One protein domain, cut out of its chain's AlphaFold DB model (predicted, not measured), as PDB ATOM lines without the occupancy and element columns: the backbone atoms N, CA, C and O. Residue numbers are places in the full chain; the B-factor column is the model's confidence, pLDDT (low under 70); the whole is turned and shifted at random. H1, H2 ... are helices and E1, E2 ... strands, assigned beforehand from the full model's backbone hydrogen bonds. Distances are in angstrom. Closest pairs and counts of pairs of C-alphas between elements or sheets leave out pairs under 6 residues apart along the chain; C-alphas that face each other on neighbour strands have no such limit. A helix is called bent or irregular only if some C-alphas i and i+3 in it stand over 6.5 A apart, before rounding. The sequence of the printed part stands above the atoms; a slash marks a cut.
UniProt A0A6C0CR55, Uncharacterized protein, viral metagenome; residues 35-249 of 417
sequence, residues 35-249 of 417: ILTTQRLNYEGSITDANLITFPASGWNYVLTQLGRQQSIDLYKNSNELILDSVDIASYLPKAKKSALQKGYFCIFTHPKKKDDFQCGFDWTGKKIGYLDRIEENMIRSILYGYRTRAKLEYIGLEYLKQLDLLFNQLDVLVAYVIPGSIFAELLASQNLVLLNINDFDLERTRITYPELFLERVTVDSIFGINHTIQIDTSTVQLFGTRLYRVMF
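What this domain is: This is residues 35 to 249 of the 417 residues of an uncharacterized protein of viral metagenome (UniProt A0A6C0CR55). Two long bent strands, E4 and E9, run side by side as the spine of one strongly twisted sheet and join two lobes. The smaller lobe holds E1, E2 and E3 with H2 and H3; the larger holds E5, E6, E7 and E8 with H5, the longest helix, and several short helices. The printed part has 215 residues with ten named helices and nine named strands, in the order E1 H1 E2 H2 E3 H3 E4 H4 E5 H5 E6 H6 H7 E7 H8 H9 E8 H10 E9. The class is mixed, helices and strands, and the branched sheet has both parallel and antiparallel neighbours. The whole is compact, with a radius of gyration of the C-alphas of 16.9 A and spans of 49 by 37 by 30 A.

How they stand to each other: E1, residues 35 to 37, has E2, residues 50 to 54, on one side and E3, residues 81 to 84, on the other side, both parallel to it; N 35 and O 51 are 3.0 A apart, N 83 and O 36 3.2 A, within hydrogen-bond range. E9, residues 236 to 248, has three antiparallel neighbours in staggered pairing: E8, residues 214 to 219, over its residues 236 to 241, E4, residues 97 to 110, over 240 to 248, and E3 over 245 to 248. E3 and E8 lie on one side of E9, E4 on the other side. Pairs within range are N 247 and O 82 at 2.8 A, N 106 and O 240 at 2.8 A, and N 241 and O 214 at 2.8 A. E7, residues 173 to 178, is antiparallel to E4, with N 107 and O 176 at 2.8 A. E5, residues 128 to 131, is parallel to E7, with N 130 and O 173 at 2.8 A, and to E6, residues 152 to 155, with N 131 and O 154 at 3.0 A. H1, residues 40 to 43, and H5, residues 134 to 146, make strand-helix-strand units, parallel neighbour strands with a helix between, E1 H1 E2 and E5 H5 E6, each with a right-handed crossover. H1 is only just at the sheet's level, at a height of 4.0 A, and touches H8, residues 183 to 189, with C-alphas 41 and 184 closest at 5.0 A. H2, residues 57 to 68, touches H3, residues 86 to 92, with residues 64 to 68 alone, the same way at a steep tilt of 57 degrees; C-alphas 68 and 92 are closest at 4.7 A. H5 is on the sheet and touches H9, residues 203 to 207, with residues 142 to 146 alone; C-alphas 146 and 205 are closest at 4.5 A. H8 touches H10, residues 221 to 224, with C-alphas 185 and 224 closest at 5.4 A. H4, residues 112 to 117, and H7, residues 164 to 167, only graze the sheet, H4 only just, with 5 pairs of C-alphas within 10 A. H6, residues 158 to 162, is not on it. Every O i to N i+4 pair is within range in H3, H5, H8 and H9; H2 has 6 of 8, H4 0 of 2 with 2 of 3 O i to N i+3 pairs, H6 0 of 1 with 1 of 2, and H1, H7 and H10 are too short for such a pair.

Where its parts are: E1 begins at C-alpha 35, (-29.050, 14.943, 18.642). E4 is 37.4 A long from C-alpha 97, (-26.544, 8.738, 31.595), and bends by 58 degrees at residue 102. E9 is 35.9 A long, bends by 53 degrees at residue 239 and ends at C-alpha 248, (-27.121, 9.284, 26.020). H5 is 17.9 A long and H2 17.3 A.

The domain as a whole: The C-alphas of Asp 74 and Asp 116, the two farthest apart, are 49.6 A apart. The printed part has no cut. The long links are H2 to E3, H8 to H9 and H10 to E9. The mean pLDDT of the printed part is 87.9, and 19 residues are under 70, among them residues 68 to 79.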
ATOM      1  N   ILE A  35     -28.391  14.676  17.358       86.38
ATOM      2  CA  ILE A  35     -29.050  14.943  18.642       86.38
ATOM      3  C   ILE A  35     -30.451  15.464  18.342       86.38
ATOM      4  O   ILE A  35     -30.601  16.442  17.608       86.38
ATOM      5  N   LEU A  36     -31.473  14.841  18.925       87.75
ATOM      6  CA  LEU A  36     -32.852  15.299  18.786       87.75
ATOM      7  C   LEU A  36     -33.188  16.302  19.900       87.75
ATOM      8  O   LEU A  36     -32.947  16.041  21.082       87.75
ATOM      9  N   THR A  37     -33.744  17.457  19.535       89.00
ATOM     10  CA  THR A  37     -34.146  18.489  20.498       89.00
ATOM     11  C   THR A  37     -35.264  19.379  19.951       89.00
ATOM     12  O   THR A  37     -35.341  19.641  18.755       89.00
ATOM     13  N   THR A  38     -36.126  19.880  20.825       87.56
ATOM     14  CA  THR A  38     -37.017  21.023  20.564       87.56
ATOM     15  C   THR A  38     -36.246  22.354  20.636       87.56
ATOM     16  O   THR A  38     -36.444  23.257  19.826       87.56
ATOM     17  N   GLN A  39     -35.267  22.435  21.540       92.06
ATOM     18  CA  GLN A  39     -34.503  23.618  21.953       92.06
ATOM     19  C   GLN A  39     -33.361  24.019  20.995       92.06
ATOM     20  O   GLN A  39     -32.315  24.508  21.427       92.06
ATOM     21  N   ARG A  40     -33.528  23.828  19.678       90.88
ATOM     22  CA  ARG A  40     -32.457  24.090  18.695       90.88
ATOM     23  C   ARG A  40     -31.924  25.524  18.766       90.88
ATOM     24  O   ARG A  40     -30.716  25.694  18.854       90.88
ATOM     25  N   LEU A  41     -32.794  26.537  18.772       92.19
ATOM     26  CA  LEU A  41     -32.384  27.954  18.743       92.19
ATOM     27  C   LEU A  41     -31.589  28.390  19.992       92.19
ATOM     28  O   LEU A  41     -30.861  29.378  19.938       92.19
ATOM     29  N   ASN A  42     -31.706  27.645  21.097       94.56
ATOM     30  CA  ASN A  42     -30.939  27.855  22.325       94.56
ATOM     31  C   ASN A  42     -29.542  27.205  22.289       94.56
ATOM     32  O   ASN A  42     -28.647  27.662  22.993       94.56
ATOM     33  N   TYR A  43     -29.343  26.150  21.485       93.12
ATOM     34  CA  TYR A  43     -28.097  25.368  21.450       93.12
ATOM     35  C   TYR A  43     -27.323  25.424  20.127       93.12
ATOM     36  O   TYR A  43     -26.155  25.025  20.087       93.12
ATOM     37  N   GLU A  44     -27.928  25.906  19.046       89.50
ATOM     38  CA  GLU A  44     -27.268  26.097  17.756       89.50
ATOM     39  C   GLU A  44     -26.089  27.077  17.887       89.50
ATOM     40  O   GLU A  44     -26.147  28.050  18.633       89.50
ATOM     41  N   GLY A  45     -24.961  26.752  17.250       84.50
ATOM     42  CA  GLY A  45     -23.671  27.414  17.491       84.50
ATOM     43  C   GLY A  45     -22.914  26.888  18.720       84.50
ATOM     44  O   GLY A  45     -21.714  26.645  18.618       84.50
ATOM     45  N   SER A  46     -23.588  26.628  19.849       85.31
ATOM     46  CA  SER A  46     -22.931  26.137  21.079       85.31
ATOM     47  C   SER A  46     -22.541  24.650  21.031       85.31
ATOM     48  O   SER A  46     -21.492  24.265  21.547       85.31
ATOM     49  N   ILE A  47     -23.354  23.805  20.384       85.81
ATOM     50  CA  ILE A  47     -23.086  22.369  20.214       85.81
ATOM     51  C   ILE A  47     -22.549  22.138  18.800       85.81
ATOM     52  O   ILE A  47     -23.304  22.051  17.833       85.81
ATOM     53  N   THR A  48     -21.224  22.056  18.675       84.12
ATOM     54  CA  THR A  48     -20.528  21.967  17.380       84.12
ATOM     55  C   THR A  48     -20.168  20.538  16.958       84.12
ATOM     56  O   THR A  48     -19.957  20.302  15.765       84.12
ATOM     57  N   ASP A  49     -20.151  19.572  17.884       81.44
ATOM     58  CA  ASP A  49     -19.800  18.160  17.641       81.44
ATOM     59  C   ASP A  49     -20.931  17.326  17.005       81.44
ATOM     60  O   ASP A  49     -20.720  16.193  16.565       81.44
ATOM     61  N   ALA A  50     -22.134  17.895  16.932       82.81
ATOM     62  CA  ALA A  50     -23.353  17.212  16.526       82.81
ATOM     63  C   ALA A  50     -24.188  18.029  15.528       82.81
ATOM     64  O   ALA A  50     -23.987  19.228  15.342       82.81
ATOM     65  N   ASN A  51     -25.152  17.359  14.898       82.81
ATOM     66  CA  ASN A  51     -26.246  17.973  14.161       82.81
ATOM     67  C   ASN A  51     -27.468  18.039  15.086       82.81
ATOM     68  O   ASN A  51     -27.953  16.997  15.538       82.81
ATOM     69  N   LEU A  52     -27.988  19.240  15.345       86.00
ATOM     70  CA  LEU A  52     -29.235  19.413  16.093       86.00
ATOM     71  C   LEU A  52     -30.434  19.201  15.159       86.00
ATOM     72  O   LEU A  52     -30.690  20.003  14.258       86.00
ATOM     73  N   ILE A  53     -31.176  18.118  15.374       82.62
ATOM     74  CA  ILE A  53     -32.434  17.846  14.679       82.62
ATOM     75  C   ILE A  53     -33.568  18.448  15.507       82.62
ATOM     76  O   ILE A  53     -33.871  17.957  16.595       82.62
ATOM     77  N   THR A  54     -34.211  19.489  14.970       81.12
ATOM     78  CA  THR A  54     -35.439  20.047  15.551       81.12
ATOM     79  C   THR A  54     -36.557  19.013  15.508       81.12
ATOM     80  O   THR A  54     -36.838  18.461  14.442       81.12
ATOM     81  N   PHE A  55     -37.239  18.804  16.632       74.38
ATOM     82  CA  PHE A  55     -38.497  18.062  16.679       74.38
ATOM     83  C   PHE A  55     -39.678  18.996  16.980       74.38
ATOM     84  O   PHE A  55     -39.514  19.914  17.784       74.38
ATOM     85  N   PRO A  56     -40.866  18.801  16.376       71.00
ATOM     86  CA  PRO A  56     -42.053  19.563  16.753       71.00
ATOM     87  C   PRO A  56     -42.517  19.171  18.163       71.00
ATOM     88  O   PRO A  56     -42.707  17.986  18.450       71.00
ATOM     89  N   ALA A  57     -42.756  20.161  19.029       68.75
ATOM     90  CA  ALA A  57     -43.162  19.947  20.422       68.75
ATOM     91  C   ALA A  57     -44.429  19.074  20.556       68.75
ATOM     92  O   ALA A  57     -44.508  18.211  21.429       68.75
ATOM     93  N   SER A  58     -45.377  19.205  19.618       66.88
ATOM     94  CA  SER A  58     -46.598  18.385  19.543       66.88
ATOM     95  C   SER A  58     -46.338  16.874  19.443       66.88
ATOM     96  O   SER A  58     -47.153  16.079  19.908       66.88
ATOM     97  N   GLY A  59     -45.194  16.459  18.887       68.00
ATOM     98  CA  GLY A  59     -44.783  15.057  18.825       68.00
ATOM     99  C   GLY A  59     -44.003  14.571  20.055       68.00
ATOM    100  O   GLY A  59     -43.806  13.365  20.204       68.00
ATOM    101  N   TRP A  60     -43.545  15.456  20.945       75.38
ATOM    102  CA  TRP A  60     -42.614  15.090  22.024       75.38
ATOM    103  C   TRP A  60     -43.238  14.127  23.046       75.38
ATOM    104  O   TRP A  60     -42.568  13.215  23.526       75.38
ATOM    105  N   ASN A  61     -44.553  14.221  23.279       72.44
ATOM    106  CA  ASN A  61     -45.308  13.245  24.078       72.44
ATOM    107  C   ASN A  61     -45.178  11.803  23.546       72.44
ATOM    108  O   ASN A  61     -45.090  10.865  24.341       72.44
ATOM    109  N   TYR A  62     -45.128  11.604  22.223       69.88
ATOM    110  CA  TYR A  62     -44.899  10.281  21.631       69.88
ATOM    111  C   TYR A  62     -43.474   9.797  21.922       69.88
ATOM    112  O   TYR A  62     -43.297   8.676  22.397       69.88
ATOM    113  N   VAL A  63     -42.470  10.658  21.716       74.19
ATOM    114  CA  VAL A  63     -41.051  10.354  21.985       74.19
ATOM    115  C   VAL A  63     -40.856   9.927  23.445       74.19
ATOM    116  O   VAL A  63     -40.351   8.835  23.703       74.19
ATOM    117  N   LEU A  64     -41.348  10.721  24.401       75.06
ATOM    118  CA  LEU A  64     -41.290  10.418  25.838       75.06
ATOM    119  C   LEU A  64     -42.039   9.124  26.207       75.06
ATOM    120  O   LEU A  64     -41.554   8.336  27.020       75.06
ATOM    121  N   THR A  65     -43.172   8.844  25.556       68.94
ATOM    122  CA  THR A  65     -43.925   7.593  25.758       68.94
ATOM    123  C   THR A  65     -43.134   6.362  25.310       68.94
ATOM    124  O   THR A  65     -43.158   5.346  26.006       68.94
ATOM    125  N   GLN A  66     -42.408   6.422  24.187       69.31
ATOM    126  CA  GLN A  66     -41.582   5.291  23.742       69.31
ATOM    127  C   GLN A  66     -40.328   5.105  24.607       69.31
ATOM    128  O   GLN A  66     -39.958   3.968  24.903       69.31
ATOM    129  N   LEU A  67     -39.744   6.197  25.112       71.19
ATOM    130  CA  LEU A  67     -38.632   6.161  26.069       71.19
ATOM    131  C   LEU A  67     -39.017   5.480  27.384       71.19
ATOM    132  O   LEU A  67     -38.324   4.561  27.818       71.19
ATOM    133  N   GLY A  68     -40.161   5.852  27.969       65.75
ATOM    134  CA  GLY A  68     -40.694   5.188  29.165       65.75
ATOM    135  C   GLY A  68     -41.011   3.699  28.951       65.75
ATOM    136  O   GLY A  68     -41.020   2.922  29.903       65.75
ATOM    137  N   ARG A  69     -41.216   3.277  27.695       64.88
ATOM    138  CA  ARG A  69     -41.404   1.874  27.279       64.88
ATOM    139  C   ARG A  69     -40.108   1.163  26.866       64.88
ATOM    140  O   ARG A  69     -40.171  -0.002  26.485       64.88
ATOM    141  N   GLN A  70     -38.957   1.839  26.932       65.00
ATOM    142  CA  GLN A  70     -37.648   1.342  26.481       65.00
ATOM    143  C   GLN A  70     -37.626   0.892  25.004       65.00
ATOM    144  O   GLN A  70     -36.850   0.012  24.630       65.00
ATOM    145  N   GLN A  71     -38.473   1.486  24.159       60.94
ATOM    146  CA  GLN A  71     -38.494   1.230  22.716       60.94
ATOM    147  C   GLN A  71     -37.528   2.174  21.989       60.94
ATOM    148  O   GLN A  71     -37.326   3.313  22.416       60.94
ATOM    149  N   SER A  72     -36.924   1.707  20.892       58.12
ATOM    150  CA  SER A  72     -35.989   2.528  20.113       58.12
ATOM    151  C   SER A  72     -36.712   3.651  19.364       58.12
ATOM    152  O   SER A  72     -37.837   3.477  18.893       58.12
ATOM    153  N   ILE A  73     -36.044   4.795  19.203       61.84
ATOM    154  CA  ILE A  73     -36.529   5.932  18.405       61.84
ATOM    155  C   ILE A  73     -35.885   5.879  17.005       61.84
ATOM    156  O   ILE A  73     -35.341   6.859  16.497       61.84
ATOM    157  N   ASP A  74     -35.957   4.713  16.354       54.44
ATOM    158  CA  ASP A  74     -35.373   4.474  15.018       54.44
ATOM    159  C   ASP A  74     -35.971   5.402  13.937       54.44
ATOM    160  O   ASP A  74     -35.375   5.637  12.886       54.44
ATOM    161  N   LEU A  75     -37.141   5.981  14.223       50.81
ATOM    162  CA  LEU A  75     -37.925   6.852  13.346       50.81
ATOM    163  C   LEU A  75     -37.195   8.129  12.883       50.81
ATOM    164  O   LEU A  75     -37.592   8.705  11.870       50.81
ATOM    165  N   TYR A  76     -36.148   8.591  13.585       53.97
ATOM    166  CA  TYR A  76     -35.523   9.898  13.322       53.97
ATOM    167  C   TYR A  76     -33.994   9.836  13.186       53.97
ATOM    168  O   TYR A  76     -33.238  10.248  14.069       53.97
ATOM    169  N   LYS A  77     -33.541   9.377  12.008       57.44
ATOM    170  CA  LYS A  77     -32.153   9.479  11.501       57.44
ATOM    171  C   LYS A  77     -31.067   8.942  12.453       57.44
ATOM    172  O   LYS A  77     -29.989   9.530  12.534       57.44
ATOM    173  N   ASN A  78     -31.330   7.838  13.153       61.38
ATOM    174  CA  ASN A  78     -30.379   7.192  14.073       61.38
ATOM    175  C   ASN A  78     -29.843   8.166  15.151       61.38
ATOM    176  O   ASN A  78     -28.636   8.273  15.379       61.38
ATOM    177  N   SER A  79     -30.745   8.938  15.766       63.78
ATOM    178  CA  SER A  79     -30.409   9.895  16.831       63.78
ATOM    179  C   SER A  79     -30.220   9.172  18.168       63.78
ATOM    180  O   SER A  79     -31.190   8.808  18.828       63.78
ATOM    181  N   ASN A  80     -28.966   8.977  18.580       70.12
ATOM    182  CA  ASN A  80     -28.609   8.210  19.786       70.12
ATOM    183  C   ASN A  80     -28.621   9.045  21.086       70.12
ATOM    184  O   ASN A  80     -28.265   8.543  22.157       70.12
ATOM    185  N   GLU A  81     -28.955  10.333  20.986       85.50
ATOM    186  CA  GLU A  81     -28.831  11.321  22.056       85.50
ATOM    187  C   GLU A  81     -29.980  12.342  21.985       85.50
ATOM    188  O   GLU A  81     -30.382  12.765  20.897       85.50
ATOM    189  N   LEU A  82     -30.485  12.765  23.147       87.94
ATOM    190  CA  LEU A  82     -31.522  13.797  23.281       87.94
ATOM    191  C   LEU A  82     -31.023  14.972  24.117       87.94
ATOM    192  O   LEU A  82     -30.146  14.792  24.963       87.94
ATOM    193  N   ILE A  83     -31.659  16.133  23.967       90.94
ATOM    194  CA  ILE A  83     -31.647  17.180  25.000       90.94
ATOM    195  C   ILE A  83     -32.990  17.148  25.733       90.94
ATOM    196  O   ILE A  83     -34.033  17.249  25.089       90.94
ATOM    197  N   LEU A  84     -32.962  16.995  27.060       90.19
ATOM    198  CA  LEU A  84     -34.155  16.868  27.903       90.19
ATOM    199  C   LEU A  84     -34.079  17.710  29.184       90.19
ATOM    200  O   LEU A  84     -32.999  17.970  29.721       90.19
ATOM    201  N   ASP A  85     -35.259  18.073  29.686       92.44
ATOM    202  CA  ASP A  85     -35.483  18.635  31.019       92.44
ATOM    203  C   ASP A  85     -35.236  17.579  32.113       92.44
ATOM    204  O   ASP A  85     -35.609  16.411  31.977       92.44
ATOM    205  N   SER A  86     -34.654  18.019  33.227       88.62
ATOM    206  CA  SER A  86     -34.667  17.350  34.530       88.62
ATOM    207  C   SER A  86     -35.985  16.630  34.878       88.62
ATOM    208  O   SER A  86     -35.940  15.475  35.306       88.62
ATOM    209  N   VAL A  87     -37.142  17.266  34.648       88.44
ATOM    210  CA  VAL A  87     -38.483  16.753  34.988       88.44
ATOM    211  C   VAL A  87     -38.863  15.555  34.115       88.44
ATOM    212  O   VAL A  87     -39.315  14.524  34.622       88.44
ATOM    213  N   ASP A  88     -38.611  15.643  32.807       87.31
ATOM    214  CA  ASP A  88     -38.840  14.534  31.877       87.31
ATOM    215  C   ASP A  88     -37.836  13.394  32.099       87.31
ATOM    216  O   ASP A  88     -38.193  12.220  32.005       87.31
ATOM    217  N   ILE A  89     -36.590  13.702  32.467       83.75
ATOM    218  CA  ILE A  89     -35.605  12.670  32.811       83.75
ATOM    219  C   ILE A  89     -36.028  11.922  34.076       83.75
ATOM    220  O   ILE A  89     -35.995  10.696  34.078       83.75
ATOM    221  N   ALA A  90     -36.475  12.619  35.123       82.62
ATOM    222  CA  ALA A  90     -36.978  11.976  36.338       82.62
ATOM    223  C   ALA A  90     -38.213  11.097  36.058       82.62
ATOM    224  O   ALA A  90     -38.326  10.004  36.612       82.62
ATOM    225  N   SER A  91     -39.101  11.548  35.166       79.38
ATOM    226  CA  SER A  91     -40.367  10.873  34.851       79.38
ATOM    227  C   SER A  91     -40.218   9.668  33.911       79.38
ATOM    228  O   SER A  91     -40.867   8.644  34.126       79.38
ATOM    229  N   TYR A  92     -39.380   9.765  32.871       78.38
ATOM    230  CA  TYR A  92     -39.292   8.758  31.799       78.38
ATOM    231  C   TYR A  92     -37.947   8.019  31.738       78.38
ATOM    232  O   TYR A  92     -37.894   6.904  31.219       78.38
ATOM    233  N   LEU A  93     -36.856   8.609  32.243       80.06
ATOM    234  CA  LEU A  93     -35.484   8.099  32.100       80.06
ATOM    235  C   LEU A  93     -34.618   8.213  33.386       80.06
ATOM    236  O   LEU A  93     -33.436   8.560  33.286       80.06
ATOM    237  N   PRO A  94     -35.113   7.868  34.596       75.44
ATOM    238  CA  PRO A  94     -34.425   8.158  35.868       75.44
ATOM    239  C   PRO A  94     -33.080   7.434  36.072       75.44
ATOM    240  O   PRO A  94     -32.378   7.697  37.045       75.44
ATOM    241  N   LYS A  95     -32.704   6.516  35.171       76.44
ATOM    242  CA  LYS A  95     -31.421   5.785  35.175       76.44
ATOM    243  C   LYS A  95     -30.519   6.103  33.971       76.44
ATOM    244  O   LYS A  95     -29.499   5.444  33.791       76.44
ATOM    245  N   ALA A  96     -30.890   7.055  33.111       79.81
ATOM    246  CA  ALA A  96     -30.120   7.359  31.906       79.81
ATOM    247  C   ALA A  96     -28.867   8.199  32.208       79.81
ATOM    248  O   ALA A  96     -28.863   9.062  33.088       79.81
ATOM    249  N   LYS A  97     -27.792   7.982  31.438       82.38
ATOM    250  CA  LYS A  97     -26.544   8.738  31.595       82.38
ATOM    251  C   LYS A  97     -26.725  10.151  31.034       82.38
ATOM    252  O   LYS A  97     -26.654  10.361  29.820       82.38
ATOM    253  N   LYS A  98     -26.949  11.113  31.934       88.50
ATOM    254  CA  LYS A  98     -27.151  12.532  31.620       88.50
ATOM    255  C   LYS A  98     -25.868  13.349  31.817       88.50
ATOM    256  O   LYS A  98     -25.152  13.158  32.795       88.50
ATOM    257  N   SER A  99     -25.587  14.273  30.899       90.12
ATOM    258  CA  SER A  99     -24.528  15.288  31.027       90.12
ATOM    259  C   SER A  99     -25.154  16.679  30.961       90.12
ATOM    260  O   SER A  99     -25.956  16.949  30.068       90.12
ATOM    261  N   ALA A 100     -24.863  17.524  31.953       91.31
ATOM    262  CA  ALA A 100     -25.456  18.856  32.051       91.31
ATOM    263  C   ALA A 100     -24.945  19.763  30.926       91.31
ATOM    264  O   ALA A 100     -23.751  19.762  30.625       91.31
ATOM    265  N   LEU A 101     -25.844  20.546  30.340       92.50
ATOM    266  CA  LEU A 101     -25.511  21.589  29.374       92.50
ATOM    267  C   LEU A 101     -25.364  22.950  30.077       92.50
ATOM    268  O   LEU A 101     -25.484  23.063  31.303       92.50
ATOM    269  N   GLN A 102     -25.095  23.993  29.289       92.50
ATOM    270  CA  GLN A 102     -25.107  25.383  29.748       92.50
ATOM    271  C   GLN A 102     -26.435  25.715  30.454       92.50
ATOM    272  O   GLN A 102     -27.503  25.267  30.029       92.50
ATOM    273  N   LYS A 103     -26.349  26.499  31.539       94.38
ATOM    274  CA  LYS A 103     -27.524  27.021  32.248       94.38
ATOM    275  C   LYS A 103     -28.304  27.993  31.361       94.38
ATOM    276  O   LYS A 103     -27.703  28.796  30.649       94.38
ATOM    277  N   GLY A 104     -29.624  27.943  31.462       96.38
ATOM    278  CA  GLY A 104     -30.532  28.922  30.878       96.38
ATOM    279  C   GLY A 104     -31.571  29.367  31.900       96.38
ATOM    280  O   GLY A 104     -31.713  28.753  32.964       96.38
ATOM    281  N   TYR A 105     -32.279  30.440  31.569       97.81
ATOM    282  CA  TYR A 105     -33.207  31.120  32.462       97.81
ATOM    283  C   TYR A 105     -34.597  31.194  31.859       97.81
ATOM    284  O   TYR A 105     -34.749  31.548  30.691       97.81
ATOM    285  N   PHE A 106     -35.617  30.932  32.666       97.81
ATOM    286  CA  PHE A 106     -36.985  31.240  32.286       97.81
ATOM    287  C   PHE A 106     -37.198  32.746  32.411       97.81
ATOM    288  O   PHE A 106     -37.361  33.286  33.505       97.81
ATOM    289  N   CYS A 107     -37.159  33.413  31.267       97.25
ATOM    290  CA  CYS A 107     -37.451  34.825  31.127       97.25
ATOM    291  C   CYS A 107     -38.967  34.985  30.977       97.25
ATOM    292  O   CYS A 107     -39.604  34.255  30.211       97.25
ATOM    293  N   ILE A 108     -39.546  35.904  31.747       97.38
ATOM    294  CA  ILE A 108     -40.993  36.084  31.844       97.38
ATOM    295  C   ILE A 108     -41.339  37.457  31.279       97.38
ATOM    296  O   ILE A 108     -41.022  38.481  31.881       97.38
ATOM    297  N   PHE A 109     -41.956  37.474  30.104       96.94
ATOM    298  CA  PHE A 109     -42.173  38.682  29.323       96.94
ATOM    299  C   PHE A 109     -43.633  39.115  29.310       96.94
ATOM    300  O   PHE A 109     -44.524  38.292  29.110       96.94
ATOM    301  N   THR A 110     -43.882  40.416  29.408       96.88
ATOM    302  CA  THR A 110     -45.174  41.013  29.047       96.88
ATOM    303  C   THR A 110     -44.987  42.148  28.040       96.88
ATOM    304  O   THR A 110     -43.872  42.613  27.792       96.88
ATOM    305  N   HIS A 111     -46.079  42.589  27.427       96.00
ATOM    306  CA  HIS A 111     -46.083  43.745  26.540       96.00
ATOM    307  C   HIS A 111     -46.074  45.046  27.368       96.00
ATOM    308  O   HIS A 111     -46.798  45.115  28.361       96.00
ATOM    309  N   PRO A 112     -45.358  46.116  26.963       94.94
ATOM    310  CA  PRO A 112     -45.207  47.339  27.762       94.94
ATOM    311  C   PRO A 112     -46.506  47.945  28.313       94.94
ATOM    312  O   PRO A 112     -46.542  48.361  29.464       94.94
ATOM    313  N   LYS A 113     -47.607  47.919  27.545       94.38
ATOM    314  CA  LYS A 113     -48.932  48.415  27.994       94.38
ATOM    315  C   LYS A 113     -49.611  47.574  29.093       94.38
ATOM    316  O   LYS A 113     -50.647  48.001  29.583       94.38
ATOM    317  N   LYS A 114     -49.088  46.386  29.415       94.69
ATOM    318  CA  LYS A 114     -49.596  45.460  30.448       94.69
ATOM    319  C   LYS A 114     -48.663  45.341  31.657       94.69
ATOM    320  O   LYS A 114     -48.952  44.580  32.570       94.69
ATOM    321  N   LYS A 115     -47.531  46.058  31.675       93.25
ATOM    322  CA  LYS A 115     -46.531  45.974  32.752       93.25
ATOM    323  C   LYS A 115     -47.153  46.157  34.137       93.25
ATOM    324  O   LYS A 115     -46.934  45.336  35.021       93.25
ATOM    325  N   ASP A 116     -47.960  47.203  34.277       92.31
ATOM    326  CA  ASP A 116     -48.543  47.618  35.553       92.31
ATOM    327  C   ASP A 116     -49.697  46.696  36.011       92.31
ATOM    328  O   ASP A 116     -50.178  46.820  37.135       92.31
ATOM    329  N   ASP A 117     -50.103  45.720  35.180       93.06
ATOM    330  CA  ASP A 117     -51.046  44.658  35.556       93.06
ATOM    331  C   ASP A 117     -50.394  43.569  36.439       93.06
ATOM    332  O   ASP A 117     -51.095  42.640  36.851       93.06
ATOM    333  N   PHE A 118     -49.078  43.607  36.685       92.12
ATOM    334  CA  PHE A 118     -48.329  42.572  37.411       92.12
ATOM    335  C   PHE A 118     -47.610  43.136  38.637       92.12
ATOM    336  O   PHE A 118     -46.747  44.002  38.516       92.12
ATOM    337  N   GLN A 119     -47.873  42.571  39.819       87.94
ATOM    338  CA  GLN A 119     -47.103  42.910  41.029       87.94
ATOM    339  C   GLN A 119     -45.692  42.296  41.018       87.94
ATOM    340  O   GLN A 119     -44.758  42.834  41.610       87.94
ATOM    341  N   CYS A 120     -45.532  41.153  40.347       86.12
ATOM    342  CA  CYS A 120     -44.266  40.451  40.152       86.12
ATOM    343  C   CYS A 120     -44.358  39.506  38.942       86.12
ATOM    344  O   CYS A 120     -45.445  39.212  38.445       86.12
ATOM    345  N   GLY A 121     -43.225  38.962  38.490       86.00
ATOM    346  CA  GLY A 121     -43.179  38.064  37.330       86.00
ATOM    347  C   GLY A 121     -43.963  36.753  37.462       86.00
ATOM    348  O   GLY A 121     -44.199  36.110  36.447       86.00
ATOM    349  N   PHE A 122     -44.404  36.361  38.661       87.94
ATOM    350  CA  PHE A 122     -45.232  35.166  38.894       87.94
ATOM    351  C   PHE A 122     -46.679  35.491  39.317       87.94
ATOM    352  O   PHE A 122     -47.418  34.596  39.735       87.94
ATOM    353  N   ASP A 123     -47.110  36.752  39.179       91.50
ATOM    354  CA  ASP A 123     -48.496  37.186  39.393       91.50
ATOM    355  C   ASP A 123     -49.404  36.695  38.248       91.50
ATOM    356  O   ASP A 123     -49.699  37.388  37.273       91.50
ATOM    357  N   TRP A 124     -49.755  35.412  38.326       92.56
ATOM    358  CA  TRP A 124     -50.363  34.641  37.238       92.56
ATOM    359  C   TRP A 124     -51.833  34.277  37.472       92.56
ATOM    360  O   TRP A 124     -52.459  33.644  36.621       92.56
ATOM    361  N   THR A 125     -52.406  34.664  38.611       89.88
ATOM    362  CA  THR A 125     -53.762  34.266  39.012       89.88
ATOM    363  C   THR A 125     -54.802  34.800  38.022       89.88
ATOM    364  O   THR A 125     -55.000  36.004  37.895       89.88
ATOM    365  N   GLY A 126     -55.465  33.898  37.294       89.69
ATOM    366  CA  GLY A 126     -56.448  34.236  36.259       89.69
ATOM    367  C   GLY A 126     -55.868  34.749  34.931       89.69
ATOM    368  O   GLY A 126     -56.632  34.919  33.983       89.69
ATOM    369  N   LYS A 127     -54.547  34.955  34.828       95.06
ATOM    370  CA  LYS A 127     -53.869  35.422  33.606       95.06
ATOM    371  C   LYS A 127     -53.858  34.341  32.516       95.06
ATOM    372  O   LYS A 127     -53.996  33.143  32.794       95.06
ATOM    373  N   LYS A 128     -53.612  34.752  31.270       97.12
ATOM    374  CA  LYS A 128     -53.317  33.861  30.142       97.12
ATOM    375  C   LYS A 128     -51.819  33.860  29.808       97.12
ATOM    376  O   LYS A 128     -51.266  34.878  29.388       97.12
ATOM    377  N   ILE A 129     -51.185  32.701  30.000       97.69
ATOM    378  CA  ILE A 129     -49.743  32.462  29.878       97.69
ATOM    379  C   ILE A 129     -49.441  31.744  28.560       97.69
ATOM    380  O   ILE A 129     -49.902  30.622  28.343       97.69
ATOM    381  N   GLY A 130     -48.624  32.365  27.713       97.06
ATOM    382  CA  GLY A 130     -48.008  31.711  26.564       97.06
ATOM    383  C   GLY A 130     -46.744  30.953  26.957       97.06
ATOM    384  O   GLY A 130     -45.981  31.412  27.810       97.06
ATOM    385  N   TYR A 131     -46.498  29.822  26.303       96.25
ATOM    386  CA  TYR A 131     -45.271  29.039  26.443       96.25
ATOM    387  C   TYR A 131     -44.847  28.440  25.095       96.25
ATOM    388  O   TYR A 131     -45.697  28.132  24.262       96.25
ATOM    389  N   LEU A 132     -43.540  28.300  24.863       92.88
ATOM    390  CA  LEU A 132     -42.985  27.920  23.552       92.88
ATOM    391  C   LEU A 132     -42.631  26.429  23.445       92.88
ATOM    392  O   LEU A 132     -42.623  25.871  22.349       92.88
ATOM    393  N   ASP A 133     -42.341  25.775  24.568       91.56
ATOM    394  CA  ASP A 133     -42.019  24.355  24.639       91.56
ATOM    395  C   ASP A 133     -42.470  23.766  25.990       91.56
ATOM    396  O   ASP A 133     -42.849  24.461  26.938       91.56
ATOM    397  N   ARG A 134     -42.438  22.439  26.088       88.88
ATOM    398  CA  ARG A 134     -42.790  21.667  27.283       88.88
ATOM    399  C   ARG A 134     -41.972  22.059  28.518       88.88
ATOM    400  O   ARG A 134     -42.419  21.844  29.636       88.88
ATOM    401  N   ILE A 135     -40.780  22.617  28.334       93.50
ATOM    402  CA  ILE A 135     -39.846  22.959  29.414       93.50
ATOM    403  C   ILE A 135     -40.380  24.151  30.218       93.50
ATOM    404  O   ILE A 135     -40.409  24.128  31.449       93.50
ATOM    405  N   GLU A 136     -40.884  25.166  29.520       95.81
ATOM    406  CA  GLU A 136     -41.642  26.263  30.106       95.81
ATOM    407  C   GLU A 136     -42.976  25.766  30.668       95.81
ATOM    408  O   GLU A 136     -43.340  26.164  31.769       95.81
ATOM    409  N   GLU A 137     -43.670  24.844  29.988       94.50
ATOM    410  CA  GLU A 137     -44.914  24.251  30.506       94.50
ATOM    411  C   GLU A 137     -44.704  23.526  31.851       94.50
ATOM    412  O   GLU A 137     -45.473  23.735  32.793       94.50
ATOM    413  N   ASN A 138     -43.638  22.725  31.970       93.44
ATOM    414  CA  ASN A 138     -43.218  22.040  33.195       93.44
ATOM    415  C   ASN A 138     -42.969  23.050  34.320       93.44
ATOM    416  O   ASN A 138     -43.478  22.881  35.431       93.44
ATOM    417  N   MET A 139     -42.208  24.115  34.037       95.94
ATOM    418  CA  MET A 139     -41.921  25.172  35.007       95.94
ATOM    419  C   MET A 139     -43.211  25.880  35.441       95.94
ATOM    420  O   MET A 139     -43.496  25.940  36.638       95.94
ATOM    421  N   ILE A 140     -44.042  26.325  34.490       95.94
ATOM    422  CA  ILE A 140     -45.290  27.035  34.780       95.94
ATOM    423  C   ILE A 140     -46.209  26.174  35.648       95.94
ATOM    424  O   ILE A 140     -46.669  26.625  36.697       95.94
ATOM    425  N   ARG A 141     -46.444  24.915  35.257       93.50
ATOM    426  CA  ARG A 141     -47.268  23.970  36.026       93.50
ATOM    427  C   ARG A 141     -46.722  23.756  37.436       93.50
ATOM    428  O   ARG A 141     -47.516  23.675  38.369       93.50
ATOM    429  N   SER A 142     -45.401  23.738  37.608       92.69
ATOM    430  CA  SER A 142     -44.753  23.595  38.918       92.69
ATOM    431  C   SER A 142     -44.950  24.825  39.822       92.69
ATOM    432  O   SER A 142     -45.093  24.681  41.038       92.69
ATOM    433  N   ILE A 143     -45.018  26.038  39.258       93.06
ATOM    434  CA  ILE A 143     -45.373  27.261  40.004       93.06
ATOM    435  C   ILE A 143     -46.866  27.282  40.342       93.06
ATOM    436  O   ILE A 143     -47.217  27.431  41.514       93.06
ATOM    437  N   LEU A 144     -47.746  27.069  39.354       91.69
ATOM    438  CA  LEU A 144     -49.199  27.011  39.570       91.69
ATOM    439  C   LEU A 144     -49.556  25.974  40.647       91.69
ATOM    440  O   LEU A 144     -50.367  26.252  41.530       91.69
ATOM    441  N   TYR A 145     -48.890  24.814  40.622       87.44
ATOM    442  CA  TYR A 145     -49.011  23.778  41.642       87.44
ATOM    443  C   TYR A 145     -48.527  24.246  43.025       87.44
ATOM    444  O   TYR A 145     -49.298  24.220  43.986       87.44
ATOM    445  N   GLY A 146     -47.273  24.708  43.128       87.00
ATOM    446  CA  GLY A 146     -46.657  25.105  44.400       87.00
ATOM    447  C   GLY A 146     -47.373  26.262  45.111       87.00
ATOM    448  O   GLY A 146     -47.367  26.327  46.340       87.00
ATOM    449  N   TYR A 147     -48.035  27.137  44.349       87.75
ATOM    450  CA  TYR A 147     -48.801  28.285  44.847       87.75
ATOM    451  C   TYR A 147     -50.322  28.061  44.831       87.75
ATOM    452  O   TYR A 147     -51.073  28.951  45.222       87.75
ATOM    453  N   ARG A 148     -50.790  26.871  44.417       85.56
ATOM    454  CA  ARG A 148     -52.211  26.466  44.339       85.56
ATOM    455  C   ARG A 148     -53.097  27.421  43.518       85.56
ATOM    456  O   ARG A 148     -54.315  27.451  43.699       85.56
ATOM    457  N   THR A 149     -52.498  28.182  42.602       87.62
ATOM    458  CA  THR A 149     -53.188  29.149  41.736       87.62
ATOM    459  C   THR A 149     -53.508  28.547  40.362       87.62
ATOM    460  O   THR A 149     -53.125  27.420  40.044       87.62
ATOM    461  N   ARG A 150     -54.279  29.269  39.543       88.00
ATOM    462  CA  ARG A 150     -54.739  28.829  38.221       88.00
ATOM    463  C   ARG A 150     -54.547  29.939  37.196       88.00
ATOM    464  O   ARG A 150     -54.975  31.067  37.420       88.00
ATOM    465  N   ALA A 151     -53.983  29.569  36.055       93.50
ATOM    466  CA  ALA A 151     -53.833  30.403  34.871       93.50
ATOM    467  C   ALA A 151     -54.280  29.610  33.636       93.50
ATOM    468  O   ALA A 151     -54.283  28.374  33.658       93.50
ATOM    469  N   LYS A 152     -54.640  30.295  32.548       96.12
ATOM    470  CA  LYS A 152     -54.895  29.636  31.259       96.12
ATOM    471  C   LYS A 152     -53.579  29.514  30.495       96.12
ATOM    472  O   LYS A 152     -52.977  30.530  30.171       96.12
ATOM    473  N   LEU A 153     -53.160  28.290  30.184       96.00
ATOM    474  CA  LEU A 153     -51.957  28.034  29.389       96.00
ATOM    475  C   LEU A 153     -52.290  27.994  27.893       96.00
ATOM    476  O   LEU A 153     -53.355  27.505  27.510       96.00
ATOM    477  N   GLU A 154     -51.379  28.480  27.054       95.19
ATOM    478  CA  GLU A 154     -51.482  28.416  25.596       95.19
ATOM    479  C   GLU A 154     -50.112  28.155  24.956       95.19
ATOM    480  O   GLU A 154     -49.155  28.890  25.199       95.19
ATOM    481  N   TYR A 155     -50.019  27.099  24.143       93.38
ATOM    482  CA  TYR A 155     -48.807  26.786  23.387       93.38
ATOM    483  C   TYR A 155     -48.644  27.757  22.214       93.38
ATOM    484  O   TYR A 155     -49.578  27.966  21.437       93.38
ATOM    485  N   ILE A 156     -47.438  28.294  22.063       91.94
ATOM    486  CA  ILE A 156     -47.064  29.293  21.067       91.94
ATOM    487  C   ILE A 156     -46.040  28.681  20.108       91.94
ATOM    488  O   ILE A 156     -44.993  28.194  20.526       91.94
ATOM    489  N   GLY A 157     -46.316  28.726  18.805       88.38
ATOM    490  CA  GLY A 157     -45.348  28.311  17.787       88.38
ATOM    491  C   GLY A 157     -44.172  29.290  17.655       88.38
ATOM    492  O   GLY A 157     -44.344  30.507  17.764       88.38
ATOM    493  N   LEU A 158     -42.972  28.776  17.371       85.88
ATOM    494  CA  LEU A 158     -41.760  29.591  17.176       85.88
ATOM    495  C   LEU A 158     -41.899  30.585  16.003       85.88
ATOM    496  O   LEU A 158     -41.228  31.614  15.969       85.88
ATOM    497  N   GLU A 159     -42.792  30.315  15.053       86.44
ATOM    498  CA  GLU A 159     -43.140  31.206  13.947       86.44
ATOM    499  C   GLU A 159     -43.732  32.555  14.403       86.44
ATOM    500  O   GLU A 159     -43.536  33.565  13.723       86.44
ATOM    501  N   TYR A 160     -44.371  32.612  15.580       88.19
ATOM    502  CA  TYR A 160     -44.960  33.839  16.135       88.19
ATOM    503  C   TYR A 160     -43.942  34.749  16.845       88.19
ATOM    504  O   TYR A 160     -44.268  35.894  17.155       88.19
ATOM    505  N   LEU A 161     -42.691  34.307  17.041       85.12
ATOM    506  CA  LEU A 161     -41.626  35.095  17.691       85.12
ATOM    507  C   LEU A 161     -41.285  36.410  16.967       85.12
ATOM    508  O   LEU A 161     -40.687  37.294  17.566       85.12
ATOM    509  N   LYS A 162     -41.664  36.548  15.690       85.50
ATOM    510  CA  LYS A 162     -41.501  37.784  14.901       85.50
ATOM    511  C   LYS A 162     -42.708  38.730  14.981       85.50
ATOM    512  O   LYS A 162     -42.742  39.724  14.262       85.50
ATOM    513  N   GLN A 163     -43.732  38.378  15.759       87.00
ATOM    514  CA  GLN A 163     -45.024  39.069  15.831       87.00
ATOM    515  C   GLN A 163     -45.565  39.112  17.274       87.00
ATOM    516  O   GLN A 163     -46.777  39.061  17.490       87.00
ATOM    517  N   LEU A 164     -44.683  39.193  18.280       88.12
ATOM    518  CA  LEU A 164     -45.081  39.110  19.692       88.12
ATOM    519  C   LEU A 164     -46.078  40.207  20.109       88.12
ATOM    520  O   LEU A 164     -46.998  39.921  20.870       88.12
ATOM    521  N   ASP A 165     -45.991  41.411  19.536       85.94
ATOM    522  CA  ASP A 165     -46.980  42.483  19.747       85.94
ATOM    523  C   ASP A 165     -48.412  42.055  19.373       85.94
ATOM    524  O   ASP A 165     -49.375  42.421  20.049       85.94
ATOM    525  N   LEU A 166     -48.574  41.240  18.321       87.25
ATOM    526  CA  LEU A 166     -49.880  40.685  17.951       87.25
ATOM    527  C   LEU A 166     -50.329  39.597  18.933       87.25
ATOM    528  O   LEU A 166     -51.521  39.496  19.231       87.25
ATOM    529  N   LEU A 167     -49.376  38.829  19.465       90.31
ATOM    530  CA  LEU A 167     -49.602  37.746  20.417       90.31
ATOM    531  C   LEU A 167     -50.126  38.258  21.771       90.31
ATOM    532  O   LEU A 167     -51.052  37.678  22.333       90.31
ATOM    533  N   PHE A 168     -49.618  39.392  22.266       93.56
ATOM    534  CA  PHE A 168     -50.069  40.007  23.525       93.56
ATOM    535  C   PHE A 168     -51.462  40.667  23.468       93.56
ATOM    536  O   PHE A 168     -52.008  41.041  24.509       93.56
ATOM    537  N   ASN A 169     -52.110  40.722  22.298       89.81
ATOM    538  CA  ASN A 169     -53.563  40.948  22.237       89.81
ATOM    539  C   ASN A 169     -54.352  39.755  22.805       89.81
ATOM    540  O   ASN A 169     -55.506  39.907  23.194       89.81
ATOM    541  N   GLN A 170     -53.741  38.565  22.835       91.44
ATOM    542  CA  GLN A 170     -54.349  37.325  23.311       91.44
ATOM    543  C   GLN A 170     -53.636  36.730  24.533       91.44
ATOM    544  O   GLN A 170     -54.221  35.874  25.190       91.44
ATOM    545  N   LEU A 171     -52.410  37.145  24.853       95.56
ATOM    546  CA  LEU A 171     -51.663  36.743  26.050       95.56
ATOM    547  C   LEU A 171     -51.486  37.906  27.020       95.56
ATOM    548  O   LEU A 171     -51.369  39.056  26.599       95.56
ATOM    549  N   ASP A 172     -51.366  37.605  28.307       96.88
ATOM    550  CA  ASP A 172     -50.943  38.583  29.317       96.88
ATOM    551  C   ASP A 172     -49.443  38.483  29.588       96.88
ATOM    552  O   ASP A 172     -48.787  39.491  29.840       96.88
ATOM    553  N   VAL A 173     -48.889  37.274  29.494       96.94
ATOM    554  CA  VAL A 173     -47.480  36.978  29.762       96.94
ATOM    555  C   VAL A 173     -47.000  35.829  28.866       96.94
ATOM    556  O   VAL A 173     -47.773  34.930  28.536       96.94
ATOM    557  N   LEU A 174     -45.732  35.859  28.461       97.38
ATOM    558  CA  LEU A 174     -45.034  34.822  27.702       97.38
ATOM    559  C   LEU A 174     -43.837  34.339  28.524       97.38
ATOM    560  O   LEU A 174     -42.983  35.139  28.900       97.38
ATOM    561  N   VAL A 175     -43.751  33.036  28.775       97.69
ATOM    562  CA  VAL A 175     -42.583  32.413  29.408       97.69
ATOM    563  C   VAL A 175     -41.717  31.771  28.329       97.69
ATOM    564  O   VAL A 175     -42.225  31.053  27.466       97.69
ATOM    565  N   ALA A 176     -40.411  32.021  28.397       97.25
ATOM    566  CA  ALA A 176     -39.418  31.494  27.468       97.25
ATOM    567  C   ALA A 176     -38.158  31.043  28.221       97.25
ATOM    568  O   ALA A 176     -37.592  31.814  28.995       97.25
ATOM    569  N   TYR A 177     -37.686  29.819  27.992       97.56
ATOM    570  CA  TYR A 177     -36.384  29.356  28.468       97.56
ATOM    571  C   TYR A 177     -35.292  29.880  27.527       97.56
ATOM    572  O   TYR A 177     -35.267  29.541  26.348       97.56
ATOM    573  N   VAL A 178     -34.391  30.718  28.036       97.62
ATOM    574  CA  VAL A 178     -33.372  31.428  27.252       97.62
ATOM    575  C   VAL A 178     -31.976  31.054  27.728       97.62
ATOM    576  O   VAL A 178     -31.645  31.200  28.907       97.62
ATOM    577  N   ILE A 179     -31.122  30.621  26.804       97.06
ATOM    578  CA  ILE A 179     -29.692  30.444  27.049       97.06
ATOM    579  C   ILE A 179     -28.957  31.744  26.691       97.06
ATOM    580  O   ILE A 179     -29.132  32.240  25.575       97.06
ATOM    581  N   PRO A 180     -28.135  32.296  27.607       96.62
ATOM    582  CA  PRO A 180     -27.332  33.491  27.362       96.62
ATOM    583  C   PRO A 180     -26.530  33.445  26.060       96.62
ATOM    584  O   PRO A 180     -25.789  32.486  25.833       96.62
ATOM    585  N   GLY A 181     -26.662  34.487  25.234       93.81
ATOM    586  CA  GLY A 181     -25.932  34.618  23.967       93.81
ATOM    587  C   GLY A 181     -26.310  33.597  22.886       93.81
ATOM    588  O   GLY A 181     -25.521  33.353  21.978       93.81
ATOM    589  N   SER A 182     -27.483  32.962  22.986       95.75
ATOM    590  CA  SER A 182     -28.014  32.081  21.938       95.75
ATOM    591  C   SER A 182     -28.764  32.858  20.850       95.75
ATOM    592  O   SER A 182     -29.256  33.960  21.090       95.75
ATOM    593  N   ILE A 183     -28.958  32.240  19.678       94.69
ATOM    594  CA  ILE A 183     -29.789  32.795  18.588       94.69
ATOM    595  C   ILE A 183     -31.215  33.090  19.091       94.69
ATOM    596  O   ILE A 183     -31.849  34.057  18.677       94.69
ATOM    597  N   PHE A 184     -31.731  32.279  20.020       95.56
ATOM    598  CA  PHE A 184     -33.022  32.535  20.655       95.56
ATOM    599  C   PHE A 184     -33.018  33.786  21.549       95.56
ATOM    600  O   PHE A 184     -33.974  34.562  21.511       95.56
ATOM    601  N   ALA A 185     -31.936  34.021  22.299       96.25
ATOM    602  CA  ALA A 185     -31.755  35.257  23.056       96.25
ATOM    603  C   ALA A 185     -31.687  36.476  22.122       96.25
ATOM    604  O   ALA A 185     -32.398  37.443  22.360       96.25
ATOM    605  N   GLU A 186     -30.916  36.415  21.030       94.31
ATOM    606  CA  GLU A 186     -30.824  37.493  20.029       94.31
ATOM    607  C   GLU A 186     -32.186  37.823  19.393       94.31
ATOM    608  O   GLU A 186     -32.546  38.994  19.249       94.31
ATOM    609  N   LEU A 187     -32.979  36.798  19.056       93.88
ATOM    610  CA  LEU A 187     -34.334  36.982  18.531       93.88
ATOM    611  C   LEU A 187     -35.220  37.741  19.527       93.88
ATOM    612  O   LEU A 187     -35.837  38.730  19.141       93.88
ATOM    613  N   LEU A 188     -35.247  37.335  20.801       94.75
ATOM    614  CA  LEU A 188     -36.018  38.016  21.850       94.75
ATOM    615  C   LEU A 188     -35.476  39.417  22.181       94.75
ATOM    616  O   LEU A 188     -36.263  40.331  22.422       94.75
ATOM    617  N   ALA A 189     -34.156  39.609  22.137       94.75
ATOM    618  CA  ALA A 189     -33.484  40.885  22.395       94.75
ATOM    619  C   ALA A 189     -33.891  41.993  21.412       94.75
ATOM    620  O   ALA A 189     -33.749  43.167  21.742       94.75
ATOM    621  N   SER A 190     -34.399  41.626  20.230       93.31
ATOM    622  CA  SER A 190     -34.907  42.548  19.202       93.31
ATOM    623  C   SER A 190     -36.378  42.963  19.373       93.31
ATOM    624  O   SER A 190     -36.886  43.752  18.574       93.31
ATOM    625  N   GLN A 191     -37.093  42.390  20.347       93.06
ATOM    626  CA  GLN A 191     -38.534  42.576  20.527       93.06
ATOM    627  C   GLN A 191     -38.834  43.606  21.632       93.06
ATOM    628  O   GLN A 191     -38.088  43.750  22.605       93.06
ATOM    629  N   ASN A 192     -39.950  44.328  21.499       92.75
ATOM    630  CA  ASN A 192     -40.377  45.368  22.441       92.75
ATOM    631  C   ASN A 192     -41.085  44.763  23.671       92.75
ATOM    632  O   ASN A 192     -42.295  44.893  23.847       92.75
ATOM    633  N   LEU A 193     -40.324  44.046  24.497       95.19
ATOM    634  CA  LEU A 193     -40.819  43.278  25.643       95.19
ATOM    635  C   LEU A 193     -40.450  43.948  26.968       95.19
ATOM    636  O   LEU A 193     -39.375  44.529  27.085       95.19
ATOM    637  N   VAL A 194     -41.283  43.787  27.995       96.75
ATOM    638  CA  VAL A 194     -40.895  44.008  29.397       96.75
ATOM    639  C   VAL A 194     -40.519  42.667  30.011       96.75
ATOM    640  O   VAL A 194     -41.327  41.741  29.964       96.75
ATOM    641  N   LEU A 195     -39.332  42.559  30.612       96.88
ATOM    642  CA  LEU A 195     -38.921  41.387  31.389       96.88
ATOM    643  C   LEU A 195     -39.281  41.590  32.867       96.88
ATOM    644  O   LEU A 195     -38.739  42.469  33.536       96.88
ATOM    645  N   LEU A 196     -40.203  40.771  33.375       95.62
ATOM    646  CA  LEU A 196     -40.718  40.859  34.739       95.62
ATOM    647  C   LEU A 196     -39.779  40.174  35.745       95.62
ATOM    648  O   LEU A 196     -39.301  39.062  35.522       95.62
ATOM    649  N   ASN A 197     -39.557  40.829  36.886       93.81
ATOM    650  CA  ASN A 197     -38.681  40.357  37.961       93.81
ATOM    651  C   ASN A 197     -39.451  39.479  38.977       93.81
ATOM    652  O   ASN A 197     -40.594  39.782  39.326       93.81
ATOM    653  N   ILE A 198     -38.832  38.405  39.476       91.06
ATOM    654  CA  ILE A 198     -39.434  37.439  40.420       91.06
ATOM    655  C   ILE A 198     -38.837  37.549  41.836       91.06
ATOM    656  O   ILE A 198     -38.257  36.605  42.382       91.06
ATOM    657  N   ASN A 199     -38.961  38.736  42.430       85.06
ATOM    658  CA  ASN A 199     -38.580  38.970  43.827       85.06
ATOM    659  C   ASN A 199     -39.431  38.121  44.794       85.06
ATOM    660  O   ASN A 199     -40.552  37.742  44.470       85.06
ATOM    661  N   ASP A 200     -38.885  37.822  45.976       83.62
ATOM    662  CA  ASP A 200     -39.594  37.213  47.120       83.62
ATOM    663  C   ASP A 200     -40.278  35.850  46.871       83.62
ATOM    664  O   ASP A 200     -41.119  35.397  47.646       83.62
ATOM    665  N   PHE A 201     -39.863  35.142  45.817       89.12
ATOM    666  CA  PHE A 201     -40.382  33.822  45.471       89.12
ATOM    667  C   PHE A 201     -39.852  32.702  46.388       89.12
ATOM    668  O   PHE A 201     -38.654  32.400  46.398       89.12
ATOM    669  N   ASP A 202     -40.754  31.998  47.081       89.00
ATOM    670  CA  ASP A 202     -40.468  30.702  47.709       89.00
ATOM    671  C   ASP A 202     -40.268  29.629  46.625       89.00
ATOM    672  O   ASP A 202     -41.213  29.051  46.078       89.00
ATOM    673  N   LEU A 203     -38.997  29.377  46.320       90.81
ATOM    674  CA  LEU A 203     -38.534  28.369  45.372       90.81
ATOM    675  C   LEU A 203     -38.894  26.934  45.794       90.81
ATOM    676  O   LEU A 203     -39.113  26.075  44.939       90.81
ATOM    677  N   GLU A 204     -38.946  26.641  47.092       88.06
ATOM    678  CA  GLU A 204     -39.059  25.266  47.588       88.06
ATOM    679  C   GLU A 204     -40.463  24.688  47.343       88.06
ATOM    680  O   GLU A 204     -40.593  23.488  47.092       88.06
ATOM    681  N   ARG A 205     -41.493  25.544  47.275       86.62
ATOM    682  CA  ARG A 205     -42.844  25.202  46.779       86.62
ATOM    683  C   ARG A 205     -42.842  24.638  45.359       86.62
ATOM    684  O   ARG A 205     -43.554  23.679  45.074       86.62
ATOM    685  N   THR A 206     -42.039  25.207  44.465       88.25
ATOM    686  CA  THR A 206     -41.937  24.763  43.065       88.25
ATOM    687  C   THR A 206     -41.026  23.548  42.926       88.25
ATOM    688  O   THR A 206     -41.288  22.660  42.115       88.25
ATOM    689  N   ARG A 207     -40.006  23.422  43.783       88.12
ATOM    690  CA  ARG A 207     -39.084  22.273  43.783       88.12
ATOM    691  C   ARG A 207     -39.703  20.941  44.219       88.12
ATOM    692  O   ARG A 207     -39.065  19.912  44.028       88.12
ATOM    693  N   ILE A 208     -40.952  20.931  44.702       81.50
ATOM    694  CA  ILE A 208     -41.767  19.706  44.849       81.50
ATOM    695  C   ILE A 208     -41.908  18.977  43.500       81.50
ATOM    696  O   ILE A 208     -41.898  17.751  43.453       81.50
ATOM    697  N   THR A 209     -42.055  19.738  42.411       85.12
ATOM    698  CA  THR A 209     -42.350  19.229  41.057       85.12
ATOM    699  C   THR A 209     -41.244  19.540  40.044       85.12
ATOM    700  O   THR A 209     -41.085  18.788  39.085       85.12
ATOM    701  N   TYR A 210     -40.398  20.545  40.309       91.12
ATOM    702  CA  TYR A 210     -39.200  20.866  39.520       91.12
ATOM    703  C   TYR A 210     -37.931  20.926  40.410       91.12
ATOM    704  O   TYR A 210     -37.446  22.014  40.732       91.12
ATOM    705  N   PRO A 211     -37.357  19.787  40.858       85.50
ATOM    706  CA  PRO A 211     -36.332  19.776  41.916       85.50
ATOM    707  C   PRO A 211     -34.996  20.455  41.567       85.50
ATOM    708  O   PRO A 211     -34.288  20.923  42.467       85.50
ATOM    709  N   GLU A 212     -34.642  20.516  40.278       90.00
ATOM    710  CA  GLU A 212     -33.391  21.116  39.777       90.00
ATOM    711  C   GLU A 212     -33.523  22.623  39.450       90.00
ATOM    712  O   GLU A 212     -32.541  23.245  39.041       90.00
ATOM    713  N   LEU A 213     -34.700  23.229  39.683       93.50
ATOM    714  CA  LEU A 213     -34.922  24.671  39.529       93.50
ATOM    715  C   LEU A 213     -34.136  25.457  40.590       93.50
ATOM    716  O   LEU A 213     -34.104  25.076  41.764       93.50
ATOM    717  N   PHE A 214     -33.545  26.580  40.190       95.06
ATOM    718  CA  PHE A 214     -32.854  27.508  41.086       95.06
ATOM    719  C   PHE A 214     -33.263  28.963  40.826       95.06
ATOM    720  O   PHE A 214     -33.836  29.281  39.788       95.06
ATOM    721  N   LEU A 215     -32.966  29.848  41.778       95.44
ATOM    722  CA  LEU A 215     -33.060  31.299  41.612       95.44
ATOM    723  C   LEU A 215     -31.650  31.866  41.440       95.44
ATOM    724  O   LEU A 215     -30.745  31.497  42.188       95.44
ATOM    725  N   GLU A 216     -31.464  32.772  40.486       95.44
ATOM    726  CA  GLU A 216     -30.212  33.512  40.302       95.44
ATOM    727  C   GLU A 216     -30.520  34.985  39.998       95.44
ATOM    728  O   GLU A 216     -31.524  35.292  39.354       95.44
ATOM    729  N   ARG A 217     -29.674  35.907  40.477       95.19
ATOM    730  CA  ARG A 217     -29.720  37.323  40.080       95.19
ATOM    731  C   ARG A 217     -28.717  37.561  38.962       95.19
ATOM    732  O   ARG A 217     -27.552  37.198  39.095       95.19
ATOM    733  N   VAL A 218     -29.181  38.161  37.874       95.00
ATOM    734  CA  VAL A 218     -28.461  38.273  36.601       95.00
ATOM    735  C   VAL A 218     -28.704  39.639  35.965       95.00
ATOM    736  O   VAL A 218     -29.780  40.217  36.117       95.00
ATOM    737  N   THR A 219     -27.708  40.175  35.258       95.44
ATOM    738  CA  THR A 219     -27.886  41.377  34.431       95.44
ATOM    739  C   THR A 219     -28.490  41.000  33.086       95.44
ATOM    740  O   THR A 219     -28.154  39.957  32.522       95.44
ATOM    741  N   VAL A 220     -29.372  41.840  32.549       94.06
ATOM    742  CA  VAL A 220     -30.083  41.534  31.293       94.06
ATOM    743  C   VAL A 220     -29.118  41.533  30.101       94.06
ATOM    744  O   VAL A 220     -29.144  40.590  29.306       94.06
ATOM    745  N   ASP A 221     -28.137  42.443  30.093       95.12
ATOM    746  CA  ASP A 221     -26.967  42.432  29.201       95.12
ATOM    747  C   ASP A 221     -26.265  41.063  29.132       95.12
ATOM    748  O   ASP A 221     -25.796  40.657  28.070       95.12
ATOM    749  N   SER A 222     -26.186  40.329  30.253       95.06
ATOM    750  CA  SER A 222     -25.489  39.034  30.303       95.06
ATOM    751  C   SER A 222     -26.257  37.896  29.630       95.06
ATOM    752  O   SER A 222     -25.658  36.864  29.343       95.06
ATOM    753  N   ILE A 223     -27.557  38.073  29.368       95.25
ATOM    754  CA  ILE A 223     -28.404  37.105  28.658       95.25
ATOM    755  C   ILE A 223     -28.588  37.527  27.194       95.25
ATOM    756  O   ILE A 223     -28.435  36.696  26.298       95.25
ATOM    757  N   PHE A 224     -28.900  38.807  26.967       96.06
ATOM    758  CA  PHE A 224     -29.403  39.343  25.694       96.06
ATOM    759  C   PHE A 224     -28.407  40.245  24.944       96.06
ATOM    760  O   PHE A 224     -28.676  40.640  23.811       96.06
ATOM    761  N   GLY A 225     -27.259  40.560  25.548       93.81
ATOM    762  CA  GLY A 225     -26.294  41.523  25.017       93.81
ATOM    763  C   GLY A 225     -26.699  42.982  25.260       93.81
ATOM    764  O   GLY A 225     -27.850  43.296  25.540       93.81
ATOM    765  N   ILE A 226     -25.725  43.888  25.133       90.75
ATOM    766  CA  ILE A 226     -25.845  45.318  25.494       90.75
ATOM    767  C   ILE A 226     -26.846  46.079  24.592       90.75
ATOM    768  O   ILE A 226     -27.374  47.117  24.974       90.75
ATOM    769  N   ASN A 227     -27.133  45.563  23.393       91.00
ATOM    770  CA  ASN A 227     -27.954  46.234  22.376       91.00
ATOM    771  C   ASN A 227     -29.429  45.768  22.373       91.00
ATOM    772  O   ASN A 227     -30.066  45.770  21.319       91.00
ATOM    773  N   HIS A 228     -29.967  45.320  23.512       93.88
ATOM    774  CA  HIS A 228     -31.335  44.798  23.594       93.88
ATOM    775  C   HIS A 228     -32.409  45.902  23.664       93.88
ATOM    776  O   HIS A 228     -32.216  46.947  24.284       93.88
ATOM    777  N   THR A 229     -33.603  45.640  23.128       93.56
ATOM    778  CA  THR A 229     -34.796  46.502  23.276       93.56
ATOM    779  C   THR A 229     -35.679  46.131  24.473       93.56
ATOM    780  O   THR A 229     -36.723  46.746  24.681       93.56
ATOM    781  N   ILE A 230     -35.275  45.130  25.263       94.62
ATOM    782  CA  ILE A 230     -36.014  44.654  26.439       94.62
ATOM    783  C   ILE A 230     -36.027  45.732  27.533       94.62
ATOM    784  O   ILE A 230     -34.986  46.257  27.931       94.62
ATOM    785  N   GLN A 231     -37.219  46.039  28.038       94.81
ATOM    786  CA  GLN A 231     -37.473  47.004  29.103       94.81
ATOM    787  C   GLN A 231     -37.468  46.315  30.476       94.81
ATOM    788  O   GLN A 231     -38.016  45.221  30.628       94.81
ATOM    789  N   ILE A 232     -36.884  46.971  31.483       91.31
ATOM    790  CA  ILE A 232     -36.755  46.481  32.866       91.31
ATOM    791  C   ILE A 232     -36.780  47.630  33.875       91.31
ATOM    792  O   ILE A 232     -36.348  48.738  33.570       91.31
ATOM    793  N   ASP A 233     -37.228  47.341  35.096       83.12
ATOM    794  CA  ASP A 233     -37.205  48.280  36.230       83.12
ATOM    795  C   ASP A 233     -35.822  48.434  36.879       83.12
ATOM    796  O   ASP A 233     -35.527  49.440  37.521       83.12
ATOM    797  N   THR A 234     -34.967  47.422  36.731       84.88
ATOM    798  CA  THR A 234     -33.686  47.295  37.437       84.88
ATOM    799  C   THR A 234     -32.677  46.550  36.576       84.88
ATOM    800  O   THR A 234     -33.010  45.515  36.004       84.88
ATOM    801  N   SER A 235     -31.424  47.017  36.541       80.19
ATOM    802  CA  SER A 235     -30.346  46.438  35.715       80.19
ATOM    803  C   SER A 235     -29.992  44.985  36.059       80.19
ATOM    804  O   SER A 235     -29.480  44.256  35.209       80.19
ATOM    805  N   THR A 236     -30.291  44.546  37.284       91.00
ATOM    806  CA  THR A 236     -30.285  43.136  37.690       91.00
ATOM    807  C   THR A 236     -31.707  42.653  37.933       91.00
ATOM    808  O   THR A 236     -32.417  43.238  38.751       91.00
ATOM    809  N   VAL A 237     -32.085  41.541  37.311       93.31
ATOM    810  CA  VAL A 237     -33.327  40.814  37.598       93.31
ATOM    811  C   VAL A 237     -33.014  39.519  38.341       93.31
ATOM    812  O   VAL A 237     -31.968  38.902  38.134       93.31
ATOM    813  N   GLN A 238     -33.916  39.096  39.218       95.69
ATOM    814  CA  GLN A 238     -33.957  37.728  39.716       95.69
ATOM    815  C   GLN A 238     -34.749  36.895  38.703       95.69
ATOM    816  O   GLN A 238     -35.805  37.339  38.259       95.69
ATOM    817  N   LEU A 239     -34.236  35.723  38.314       95.75
ATOM    818  CA  LEU A 239     -34.879  34.806  37.364       95.75
ATOM    819  C   LEU A 239     -34.783  33.353  37.837       95.75
ATOM    820  O   LEU A 239     -33.883  32.979  38.596       95.75
ATOM    821  N   PHE A 240     -35.706  32.521  37.349       96.31
ATOM    822  CA  PHE A 240     -35.608  31.071  37.481       96.31
ATOM    823  C   PHE A 240     -34.550  30.543  36.520       96.31
ATOM    824  O   PHE A 240     -34.617  30.810  35.322       96.31
ATOM    825  N   GLY A 241     -33.612  29.750  37.021       95.75
ATOM    826  CA  GLY A 241     -32.643  29.019  36.218       95.75
ATOM    827  C   GLY A 241     -32.871  27.512  36.274       95.75
ATOM    828  O   GLY A 241     -33.349  26.968  37.270       95.75
ATOM    829  N   THR A 242     -32.487  26.826  35.201       96.00
ATOM    830  CA  THR A 242     -32.395  25.358  35.140       96.00
ATOM    831  C   THR A 242     -31.178  24.946  34.301       96.00
ATOM    832  O   THR A 242     -30.436  25.785  33.778       96.00
ATOM    833  N   ARG A 243     -30.932  23.640  34.193       94.19
ATOM    834  CA  ARG A 243     -30.022  23.052  33.205       94.19
ATOM    835  C   ARG A 243     -30.759  21.943  32.481       94.19
ATOM    836  O   ARG A 243     -31.321  21.055  33.112       94.19
ATOM    837  N   LEU A 244     -30.697  21.970  31.158       93.75
ATOM    838  CA  LEU A 244     -31.085  20.822  30.349       93.75
ATOM    839  C   LEU A 244     -29.896  19.877  30.218       93.75
ATOM    840  O   LEU A 244     -28.741  20.257  30.439       93.75
ATOM    841  N   TYR A 245     -30.177  18.628  29.874       92.56
ATOM    842  CA  TYR A 245     -29.165  17.587  29.821       92.56
ATOM    843  C   TYR A 245     -29.128  16.924  28.458       92.56
ATOM    844  O   TYR A 245     -30.158  16.518  27.924       92.56
ATOM    845  N   ARG A 246     -27.911  16.715  27.956       90.56
ATOM    846  CA  ARG A 246     -27.636  15.771  26.878       90.56
ATOM    847  C   ARG A 246     -27.677  14.367  27.473       90.56
ATOM    848  O   ARG A 246     -26.829  14.011  28.301       90.56
ATOM    849  N   VAL A 247     -28.701  13.605  27.103       86.44
ATOM    850  CA  VAL A 247     -28.972  12.245  27.580       86.44
ATOM    851  C   VAL A 247     -28.514  11.258  26.516       86.44
ATOM    852  O   VAL A 247     -28.997  11.297  25.387       86.44
ATOM    853  N   MET A 248     -27.582  10.377  26.879       81.12
ATOM    854  CA  MET A 248     -27.121   9.284  26.020       81.12
ATOM    855  C   MET A 248     -27.915   8.016  26.326       81.12
ATOM    856  O   MET A 248     -28.039   7.635  27.495       81.12
ATOM    857  N   PHE A 249     -28.390   7.318  25.293       68.38
ATOM    858  CA  PHE A 249     -28.976   5.991  25.474       68.38
ATOM    859  C   PHE A 249     -27.873   4.947  25.708       68.38
ATOM    860  O   PHE A 249     -26.985   4.801  24.864       68.38
TER     861      PHE A 249